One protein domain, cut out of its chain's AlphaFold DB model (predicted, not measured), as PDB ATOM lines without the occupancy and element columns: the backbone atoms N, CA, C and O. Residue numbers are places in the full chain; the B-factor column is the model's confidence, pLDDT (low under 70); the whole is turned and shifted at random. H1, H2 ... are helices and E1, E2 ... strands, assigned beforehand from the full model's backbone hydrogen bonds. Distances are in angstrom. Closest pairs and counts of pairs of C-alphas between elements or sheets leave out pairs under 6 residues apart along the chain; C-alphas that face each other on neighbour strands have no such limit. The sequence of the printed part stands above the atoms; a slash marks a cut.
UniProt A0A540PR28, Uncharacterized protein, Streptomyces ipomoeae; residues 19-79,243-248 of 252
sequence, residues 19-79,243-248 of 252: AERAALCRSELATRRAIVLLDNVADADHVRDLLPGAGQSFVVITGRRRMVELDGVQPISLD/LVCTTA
ATOM      1  N   ALA A  19     213.801 236.151 122.045       84.31
ATOM      2  CA  ALA A  19     212.385 236.069 121.706       84.31
ATOM      3  C   ALA A  19     212.095 236.666 120.320       84.31
ATOM      4  O   ALA A  19     211.397 236.052 119.511       84.31
ATOM      5  N   GLU A  20     212.679 237.821 119.997       85.31
ATOM      6  CA  GLU A  20     212.499 238.471 118.699       85.31
ATOM      7  C   GLU A  20     213.164 237.672 117.570       85.31
ATOM      8  O   GLU A  20     212.586 237.530 116.490       85.31
ATOM      9  N   ARG A  21     214.341 237.076 117.815       87.25
ATOM     10  CA  ARG A  21     214.966 236.152 116.851       87.25
ATOM     11  C   ARG A  21     214.124 234.906 116.613       87.25
ATOM     12  O   ARG A  21     214.008 234.467 115.469       87.25
ATOM     13  N   ALA A  22     213.547 234.338 117.669       85.38
ATOM     14  CA  ALA A  22     212.672 233.180 117.565       85.38
ATOM     15  C   ALA A  22     211.407 233.518 116.759       85.38
ATOM     16  O   ALA A  22     211.052 232.785 115.837       85.38
ATOM     17  N   ALA A  23     210.791 234.676 117.015       85.69
ATOM     18  CA  ALA A  23     209.647 235.162 116.247       85.69
ATOM     19  C   ALA A  23     209.979 235.355 114.756       85.69
ATOM     20  O   ALA A  23     209.235 234.875 113.898       85.69
ATOM     21  N   LEU A  24     211.118 235.984 114.443       86.31
ATOM     22  CA  LEU A  24     211.587 236.150 113.064       86.31
ATOM     23  C   LEU A  24     211.808 234.789 112.385       86.31
ATOM     24  O   LEU A  24     211.319 234.562 111.279       86.31
ATOM     25  N   CYS A  25     212.463 233.851 113.072       84.81
ATOM     26  CA  CYS A  25     212.671 232.489 112.579       84.81
ATOM     27  C   CYS A  25     211.339 231.797 112.245       84.81
ATOM     28  O   CYS A  25     211.174 231.285 111.137       84.81
ATOM     29  N   ARG A  26     210.354 231.850 113.153       85.50
ATOM     30  CA  ARG A  26     209.023 231.269 112.920       85.50
ATOM     31  C   ARG A  26     208.314 231.909 111.726       85.50
ATOM     32  O   ARG A  26     207.732 231.180 110.928       85.50
ATOM     33  N   SER A  27     208.385 233.235 111.563       84.81
ATOM     34  CA  SER A  27     207.765 233.913 110.409       84.81
ATOM     35  C   SER A  27     208.370 233.479 109.072       84.81
ATOM     36  O   SER A  27     207.652 233.275 108.093       84.81
ATOM     37  N   GLU A  28     209.683 233.248 109.041       85.44
ATOM     38  CA  GLU A  28     210.375 232.760 107.852       85.44
ATOM     39  C   GLU A  28     210.022 231.298 107.559       85.44
ATOM     40  O   GLU A  28     209.752 230.940 106.414       85.44
ATOM     41  N   LEU A  29     209.973 230.441 108.585       84.62
ATOM     42  CA  LEU A  29     209.613 229.029 108.430       84.62
ATOM     43  C   LEU A  29     208.147 228.830 108.027       84.62
ATOM     44  O   LEU A  29     207.846 227.889 107.293       84.62
ATOM     45  N   ALA A  30     207.246 229.724 108.436       84.06
ATOM     46  CA  ALA A  30     205.829 229.640 108.089       84.06
ATOM     47  C   ALA A  30     205.569 229.788 106.579       84.06
ATOM     48  O   ALA A  30     204.639 229.185 106.044       84.06
ATOM     49  N   THR A  31     206.401 230.559 105.873       83.25
ATOM     50  CA  THR A  31     206.244 230.826 104.430       83.25
ATOM     51  C   THR A  31     207.081 229.904 103.545       83.25
ATOM     52  O   THR A  31     206.963 229.932 102.317       83.25
ATOM     53  N   ARG A  32     207.935 229.068 104.145       83.19
ATOM     54  CA  ARG A  32     208.894 228.225 103.430       83.19
ATOM     55  C   ARG A  32     208.535 226.749 103.535       83.19
ATOM     56  O   ARG A  32     207.957 226.279 104.507       83.19
ATOM     57  N   ARG A  33     208.959 226.003 102.516       87.12
ATOM     58  CA  ARG A  33     209.102 224.546 102.580       87.12
ATOM     59  C   ARG A  33     210.518 224.238 103.028       87.12
ATOM     60  O   ARG A  33     211.445 224.328 102.223       87.12
ATOM     61  N   ALA A  34     210.689 223.936 104.306       84.12
ATOM     62  CA  ALA A  34     211.989 223.645 104.891       84.12
ATOM     63  C   ALA A  34     211.916 222.438 105.829       84.12
ATOM     64  O   ALA A  34     210.886 222.182 106.445       84.12
ATOM     65  N   ILE A  35     213.033 221.722 105.951       87.69
ATOM     66  CA  ILE A  35     213.252 220.763 107.032       87.69
ATOM     67  C   ILE A  35     214.235 221.407 108.005       87.69
ATOM     68  O   ILE A  35     215.307 221.853 107.591       87.69
ATOM     69  N   VAL A  36     213.861 221.478 109.278       84.75
ATOM     70  CA  VAL A  36     214.690 222.022 110.356       84.75
ATOM     71  C   VAL A  36     215.107 220.876 111.262       84.75
ATOM     72  O   VAL A  36     214.252 220.172 111.788       84.75
ATOM     73  N   LEU A  37     216.413 220.694 111.444       85.69
ATOM     74  CA  LEU A  37     216.969 219.739 112.398       85.69
ATOM     75  C   LEU A  37     217.422 220.490 113.653       85.69
ATOM     76  O   LEU A  37     218.327 221.323 113.582       85.69
ATOM     77  N   LEU A  38     216.793 220.192 114.784       84.06
ATOM     78  CA  LEU A  38     217.183 220.669 116.105       84.06
ATOM     79  C   LEU A  38     217.911 219.531 116.813       84.06
ATOM     80  O   LEU A  38     217.281 218.612 117.327       84.06
ATOM     81  N   ASP A  39     219.239 219.566 116.765       79.50
ATOM     82  CA  ASP A  39     220.071 218.487 117.284       79.50
ATOM     83  C   ASP A  39     220.410 218.670 118.772       79.50
ATOM     84  O   ASP A  39     220.713 219.779 119.217       79.50
ATOM     85  N   ASN A  40     220.405 217.567 119.523       72.38
ATOM     86  CA  ASN A  40     220.803 217.482 120.930       72.38
ATOM     87  C   ASN A  40     220.050 218.461 121.853       72.38
ATOM     88  O   ASN A  40     220.628 219.194 122.662       72.38
ATOM     89  N   VAL A  41     218.730 218.460 121.732       78.75
ATOM     90  CA  VAL A  41     217.822 219.254 122.552       78.75
ATOM     91  C   VAL A  41     217.716 218.666 123.957       78.75
ATOM     92  O   VAL A  41     217.562 217.456 124.137       78.75
ATOM     93  N   ALA A  42     217.837 219.543 124.956       73.69
ATOM     94  CA  ALA A  42     217.818 219.170 126.363       73.69
ATOM     95  C   ALA A  42     216.397 218.907 126.886       73.69
ATOM     96  O   ALA A  42     216.191 217.929 127.601       73.69
ATOM     97  N   ASP A  43     215.437 219.758 126.521       77.81
ATOM     98  CA  ASP A  43     214.048 219.719 126.986       77.81
ATOM     99  C   ASP A  43     213.116 220.509 126.047       77.81
ATOM    100  O   ASP A  43     213.561 221.140 125.081       77.81
ATOM    101  N   ALA A  44     211.812 220.457 126.333       83.31
ATOM    102  CA  ALA A  44     210.779 221.138 125.560       83.31
ATOM    103  C   ALA A  44     210.942 222.671 125.559       83.31
ATOM    104  O   ALA A  44     210.700 223.309 124.531       83.31
ATOM    105  N   ASP A  45     211.376 223.269 126.672       84.62
ATOM    106  CA  ASP A  45     211.534 224.721 126.809       84.62
ATOM    107  C   ASP A  45     212.621 225.254 125.866       84.62
ATOM    108  O   ASP A  45     212.463 226.324 125.277       84.62
ATOM    109  N   HIS A  46     213.680 224.472 125.640       81.00
ATOM    110  CA  HIS A  46     214.775 224.820 124.733       81.00
ATOM    111  C   HIS A  46     214.330 225.008 123.271       81.00
ATOM    112  O   HIS A  46     215.004 225.702 122.505       81.00
ATOM    113  N   VAL A  47     213.205 224.406 122.868       85.25
ATOM    114  CA  VAL A  47     212.729 224.429 121.475       85.25
ATOM    115  C   VAL A  47     211.344 225.009 121.277       85.25
ATOM    116  O   VAL A  47     211.021 225.322 120.134       85.25
ATOM    117  N   ARG A  48     210.543 225.202 122.332       84.94
ATOM    118  CA  ARG A  48     209.141 225.644 122.219       84.94
ATOM    119  C   ARG A  48     208.990 226.900 121.361       84.94
ATOM    120  O   ARG A  48     208.143 226.945 120.474       84.94
ATOM    121  N   ASP A  49     209.877 227.875 121.545       83.44
ATOM    122  CA  ASP A  49     209.858 229.121 120.777       83.44
ATOM    123  C   ASP A  49     210.385 228.975 119.337       83.44
ATOM    124  O   ASP A  49     210.194 229.862 118.508       83.44
ATOM    125  N   LEU A  50     211.043 227.874 118.991       81.75
ATOM    126  CA  LEU A  50     211.559 227.633 117.642       81.75
ATOM    127  C   LEU A  50     210.587 226.837 116.769       81.75
ATOM    128  O   LEU A  50     210.752 226.820 115.548       81.75
ATOM    129  N   LEU A  51     209.580 226.198 117.370       82.75
ATOM    130  CA  LEU A  51     208.622 225.390 116.629       82.75
ATOM    131  C   LEU A  51     207.717 226.283 115.763       82.75
ATOM    132  O   LEU A  51     207.126 227.248 116.258       82.75
ATOM    133  N   PRO A  52     207.609 226.003 114.453       77.31
ATOM    134  CA  PRO A  52     206.706 226.734 113.582       77.31
ATOM    135  C   PRO A  52     205.259 226.387 113.945       77.31
ATOM    136  O   PRO A  52     204.904 225.220 114.064       77.31
ATOM    137  N   GLY A  53     204.414 227.407 114.104       70.50
ATOM    138  CA  GLY A  53     203.002 227.205 114.440       70.50
ATOM    139  C   GLY A  53     202.121 226.817 113.246       70.50
ATOM    140  O   GLY A  53     201.135 226.123 113.428       70.50
ATOM    141  N   ALA A  54     202.451 227.257 112.029       68.75
ATOM    142  CA  ALA A  54     201.719 226.942 110.800       68.75
ATOM    143  C   ALA A  54     202.681 226.915 109.603       68.75
ATOM    144  O   ALA A  54     203.748 227.528 109.659       68.75
ATOM    145  N   GLY A  55     202.300 226.239 108.515       74.44
ATOM    146  CA  GLY A  55     203.053 226.219 107.257       74.44
ATOM    147  C   GLY A  55     203.467 224.820 106.800       74.44
ATOM    148  O   GLY A  55     202.974 223.809 107.290       74.44
ATOM    149  N   GLN A  56     204.375 224.773 105.823       77.56
ATOM    150  CA  GLN A  56     204.853 223.533 105.190       77.56
ATOM    151  C   GLN A  56     206.259 223.127 105.662       77.56
ATOM    152  O   GLN A  56     206.915 222.299 105.025       77.56
ATOM    153  N   SER A  57     206.743 223.741 106.741       82.94
ATOM    154  CA  SER A  57     208.015 223.380 107.355       82.94
ATOM    155  C   SER A  57     207.851 222.174 108.276       82.94
ATOM    156  O   SER A  57     206.842 222.033 108.960       82.94
ATOM    157  N   PHE A  58     208.863 221.314 108.290       85.12
ATOM    158  CA  PHE A  58     208.913 220.097 109.090       85.12
ATOM    159  C   PHE A  58     210.095 220.170 110.052       85.12
ATOM    160  O   PHE A  58     211.213 220.469 109.626       85.12
ATOM    161  N   VAL A  59     209.866 219.909 111.339       85.69
ATOM    162  CA  VAL A  59     210.926 219.923 112.349       85.69
ATOM    163  C   VAL A  59     211.239 218.499 112.784       85.69
ATOM    164  O   VAL A  59     210.346 217.747 113.172       85.69
ATOM    165  N   VAL A  60     212.523 218.158 112.725       87.06
ATOM    166  CA  VAL A  60     213.109 216.974 113.344       87.06
ATOM    167  C   VAL A  60     213.881 217.444 114.560       87.06
ATOM    168  O   VAL A  60     214.769 218.284 114.448       87.06
ATOM    169  N   ILE A  61     213.552 216.902 115.719       84.31
ATOM    170  CA  ILE A  61     214.225 217.212 116.970       84.31
ATOM    171  C   ILE A  61     214.933 215.947 117.424       84.31
ATOM    172  O   ILE A  61     214.287 214.910 117.520       84.31
ATOM    173  N   THR A  62     216.229 216.009 117.699       78.69
ATOM    174  CA  THR A  62     216.934 214.929 118.389       78.69
ATOM    175  C   THR A  62     217.187 215.372 119.821       78.69
ATOM    176  O   THR A  62     217.567 216.510 120.090       78.69
ATOM    177  N   GLY A  63     216.955 214.478 120.766       73.81
ATOM    178  CA  GLY A  63     217.187 214.739 122.178       73.81
ATOM    179  C   GLY A  63     217.375 213.436 122.927       73.81
ATOM    180  O   GLY A  63     217.376 212.361 122.332       73.81
ATOM    181  N   ARG A  64     217.552 213.527 124.242       72.62
ATOM    182  CA  ARG A  64     217.668 212.344 125.115       72.62
ATOM    183  C   ARG A  64     216.460 212.139 126.022       72.62
ATOM    184  O   ARG A  64     216.300 211.069 126.602       72.62
ATOM    185  N   ARG A  65     215.620 213.167 126.138       71.00
ATOM    186  CA  ARG A  65     214.398 213.164 126.937       71.00
ATOM    187  C   ARG A  65     213.182 213.082 126.036       71.00
ATOM    188  O   ARG A  65     213.180 213.649 124.940       71.00
ATOM    189  N   ARG A  66     212.138 212.417 126.524       71.50
ATOM    190  CA  ARG A  66     210.798 212.574 125.960       71.50
ATOM    191  C   ARG A  66     210.294 213.979 126.249       71.50
ATOM    192  O   ARG A  66     210.302 214.416 127.385       71.50
ATOM    193  N   MET A  67     209.917 214.689 125.191       77.12
ATOM    194  CA  MET A  67     209.338 216.032 125.261       77.12
ATOM    195  C   MET A  67     207.824 215.904 125.095       77.12
ATOM    196  O   MET A  67     207.261 216.322 124.082       77.12
ATOM    197  N   VAL A  68     207.191 215.213 126.044       76.62
ATOM    198  CA  VAL A  68     205.752 214.895 126.012       76.62
ATOM    199  C   VAL A  68     204.875 216.143 126.123       76.62
ATOM    200  O   VAL A  68     203.704 216.110 125.760       76.62
ATOM    201  N   GLU A  69     205.453 217.251 126.580       80.12
ATOM    202  CA  GLU A  69     204.826 218.562 126.727       80.12
ATOM    203  C   GLU A  69     204.761 219.352 125.410       80.12
ATOM    204  O   GLU A  69     204.233 220.464 125.386       80.12
ATOM    205  N   LEU A  70     205.344 218.830 124.322       80.50
ATOM    206  CA  LEU A  70     205.260 219.444 122.999       80.50
ATOM    207  C   LEU A  70     204.070 218.883 122.216       80.50
ATOM    208  O   LEU A  70     204.048 217.716 121.820       80.50
ATOM    209  N   ASP A  71     203.113 219.755 121.913       76.94
ATOM    210  CA  ASP A  71     201.954 219.406 121.097       76.94
ATOM    211  C   ASP A  71     202.348 219.041 119.659       76.94
ATOM    212  O   ASP A  71     203.207 219.667 119.033       76.94
ATOM    213  N   GLY A  72     201.678 218.031 119.097       75.00
ATOM    214  CA  GLY A  72     201.848 217.640 117.692       75.00
ATOM    215  C   GLY A  72     203.188 216.971 117.366       75.00
ATOM    216  O   GLY A  72     203.498 216.776 116.187       75.00
ATOM    217  N   VAL A  73     203.962 216.602 118.390       76.56
ATOM    218  CA  VAL A  73     205.241 215.911 118.256       76.56
ATOM    219  C   VAL A  73     205.058 214.398 118.384       76.56
ATOM    220  O   VAL A  73     204.529 213.901 119.372       76.56
ATOM    221  N   GLN A  74     205.535 213.652 117.389       80.06
ATOM    222  CA  GLN A  74     205.565 212.188 117.414       80.06
ATOM    223  C   GLN A  74     206.949 211.697 117.867       80.06
ATOM    224  O   GLN A  74     207.923 211.948 117.145       80.06
ATOM    225  N   PRO A  75     207.065 211.031 119.033       78.31
ATOM    226  CA  PRO A  75     208.327 210.500 119.535       78.31
ATOM    227  C   PRO A  75     208.721 209.195 118.830       78.31
ATOM    228  O   PRO A  75     207.924 208.266 118.715       78.31
ATOM    229  N   ILE A  76     209.984 209.094 118.424       81.00
ATOM    230  CA  ILE A  76     210.604 207.887 117.870       81.00
ATOM    231  C   ILE A  76     211.781 207.523 118.770       81.00
ATOM    232  O   ILE A  76     212.783 208.237 118.807       81.00
ATOM    233  N   SER A  77     211.652 206.425 119.516       73.75
ATOM    234  CA  SER A  77     212.741 205.884 120.340       73.75
ATOM    235  C   SER A  77     213.656 205.010 119.481       73.75
ATOM    236  O   SER A  77     213.173 204.109 118.798       73.75
ATOM    237  N   LEU A  78     214.963 205.282 119.504       76.25
ATOM    238  CA  LEU A  78     215.964 204.467 118.815       76.25
ATOM    239  C   LEU A  78     216.549 203.419 119.760       76.25
ATOM    240  O   LEU A  78     217.253 203.767 120.707       76.25
ATOM    241  N   ASP A  79     216.281 202.151 119.470       75.69
ATOM    242  CA  ASP A  79     216.850 201.017 120.200       75.69
ATOM    243  C   ASP A  79     218.326 200.771 119.813       75.69
ATOM    244  O   ASP A  79     218.879 201.409 118.911       75.69
ATOM    245  N   LEU A 243     215.938 210.242 121.100       50.28
ATOM    246  CA  LEU A 243     214.556 210.419 120.739       50.28
ATOM    247  C   LEU A 243     214.504 211.359 119.549       50.28
ATOM    248  O   LEU A 243     214.966 212.499 119.637       50.28
ATOM    249  N   VAL A 244     213.947 210.870 118.448       53.34
ATOM    250  CA  VAL A 244     213.634 211.706 117.299       53.34
ATOM    251  C   VAL A 244     212.173 212.106 117.392       53.34
ATOM    252  O   VAL A 244     211.276 211.275 117.336       53.34
ATOM    253  N   CYS A 245     211.937 213.392 117.550       57.25
ATOM    254  CA  CYS A 245     210.623 213.987 117.654       57.25
ATOM    255  C   CYS A 245     210.305 214.680 116.329       57.25
ATOM    256  O   CYS A 245     211.126 215.443 115.818       57.25
ATOM    257  N   THR A 246     209.133 214.406 115.756       52.81
ATOM    258  CA  THR A 246     208.724 215.016 114.483       52.81
ATOM    259  C   THR A 246     207.409 215.763 114.621       52.81
ATOM    260  O   THR A 246     206.465 215.243 115.211       52.81
ATOM    261  N   THR A 247     207.333 216.977 114.079       57.97
ATOM    262  CA  THR A 247     206.069 217.722 113.990       57.97
ATOM    263  C   THR A 247     205.337 217.313 112.716       57.97
ATOM    264  O   THR A 247     205.889 217.468 111.623       57.97
ATOM    265  N   ALA A 248     204.103 216.821 112.810       53.25
ATOM    266  CA  ALA A 248     203.304 216.579 111.609       53.25
ATOM    267  C   ALA A 248     203.006 217.910 110.885       53.25
ATOM    268  O   ALA A 248     202.740 218.912 111.551       53.25
TER     269      ALA A 248
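What this domain is: This is residues 19 to 79 and 243 to 248 of the 252 residues of an uncharacterized protein of Streptomyces ipomoeae (UniProt A0A540PR28). What shape is it? A twisted four-stranded sheet forms a wall, with helix H1 off it at one end of the longest axis and short H2 on the crossing from E1 to E2. What builds it? The printed part has 67 residues, with two named helices and four named strands, H1 E1 H2 E2 E3 E4; the mixed sheet runs E1 E2 E4 E3. The class is mixed; it is compact, radius of gyration of the C-alphas 11.5 A, spanning 35 by 22 by 18 A.

How they stand to each other: Which strands pair? E1, residues 35 to 41, is parallel to E2, residues 58 to 63, with N 38 and O 60 2.8 A apart. E4, residues 243 to 247, is antiparallel to E2, N 61 to O 245 2.8 A, and to E3, residues 73 to 77, N 76 to O 244 2.8 A. And the helices? H1, residues 19 to 31, with 8 of 9 O i to N i+4 pairs within hydrogen-bond range, is apart from H2, residues 45 to 48, too short for such a pair. E1, H2 and E2 form a strand-helix-strand unit, parallel neighbours with a helix between, its crossover right-handed.

Where its parts are: Where does H1 begin? C-alpha 19 is at (212.385, 236.069, 121.706); H1 is 19.1 A long. Where does E4 end? At C-alpha 247, (206.069, 217.722, 113.990).

The domain as a whole: Is anything cut? Residues 80 to 242 are not printed, C-alphas 79 and 243 being 9.7 A apart. Where is pLDDT under 70? At residues 54 and 243 to 248.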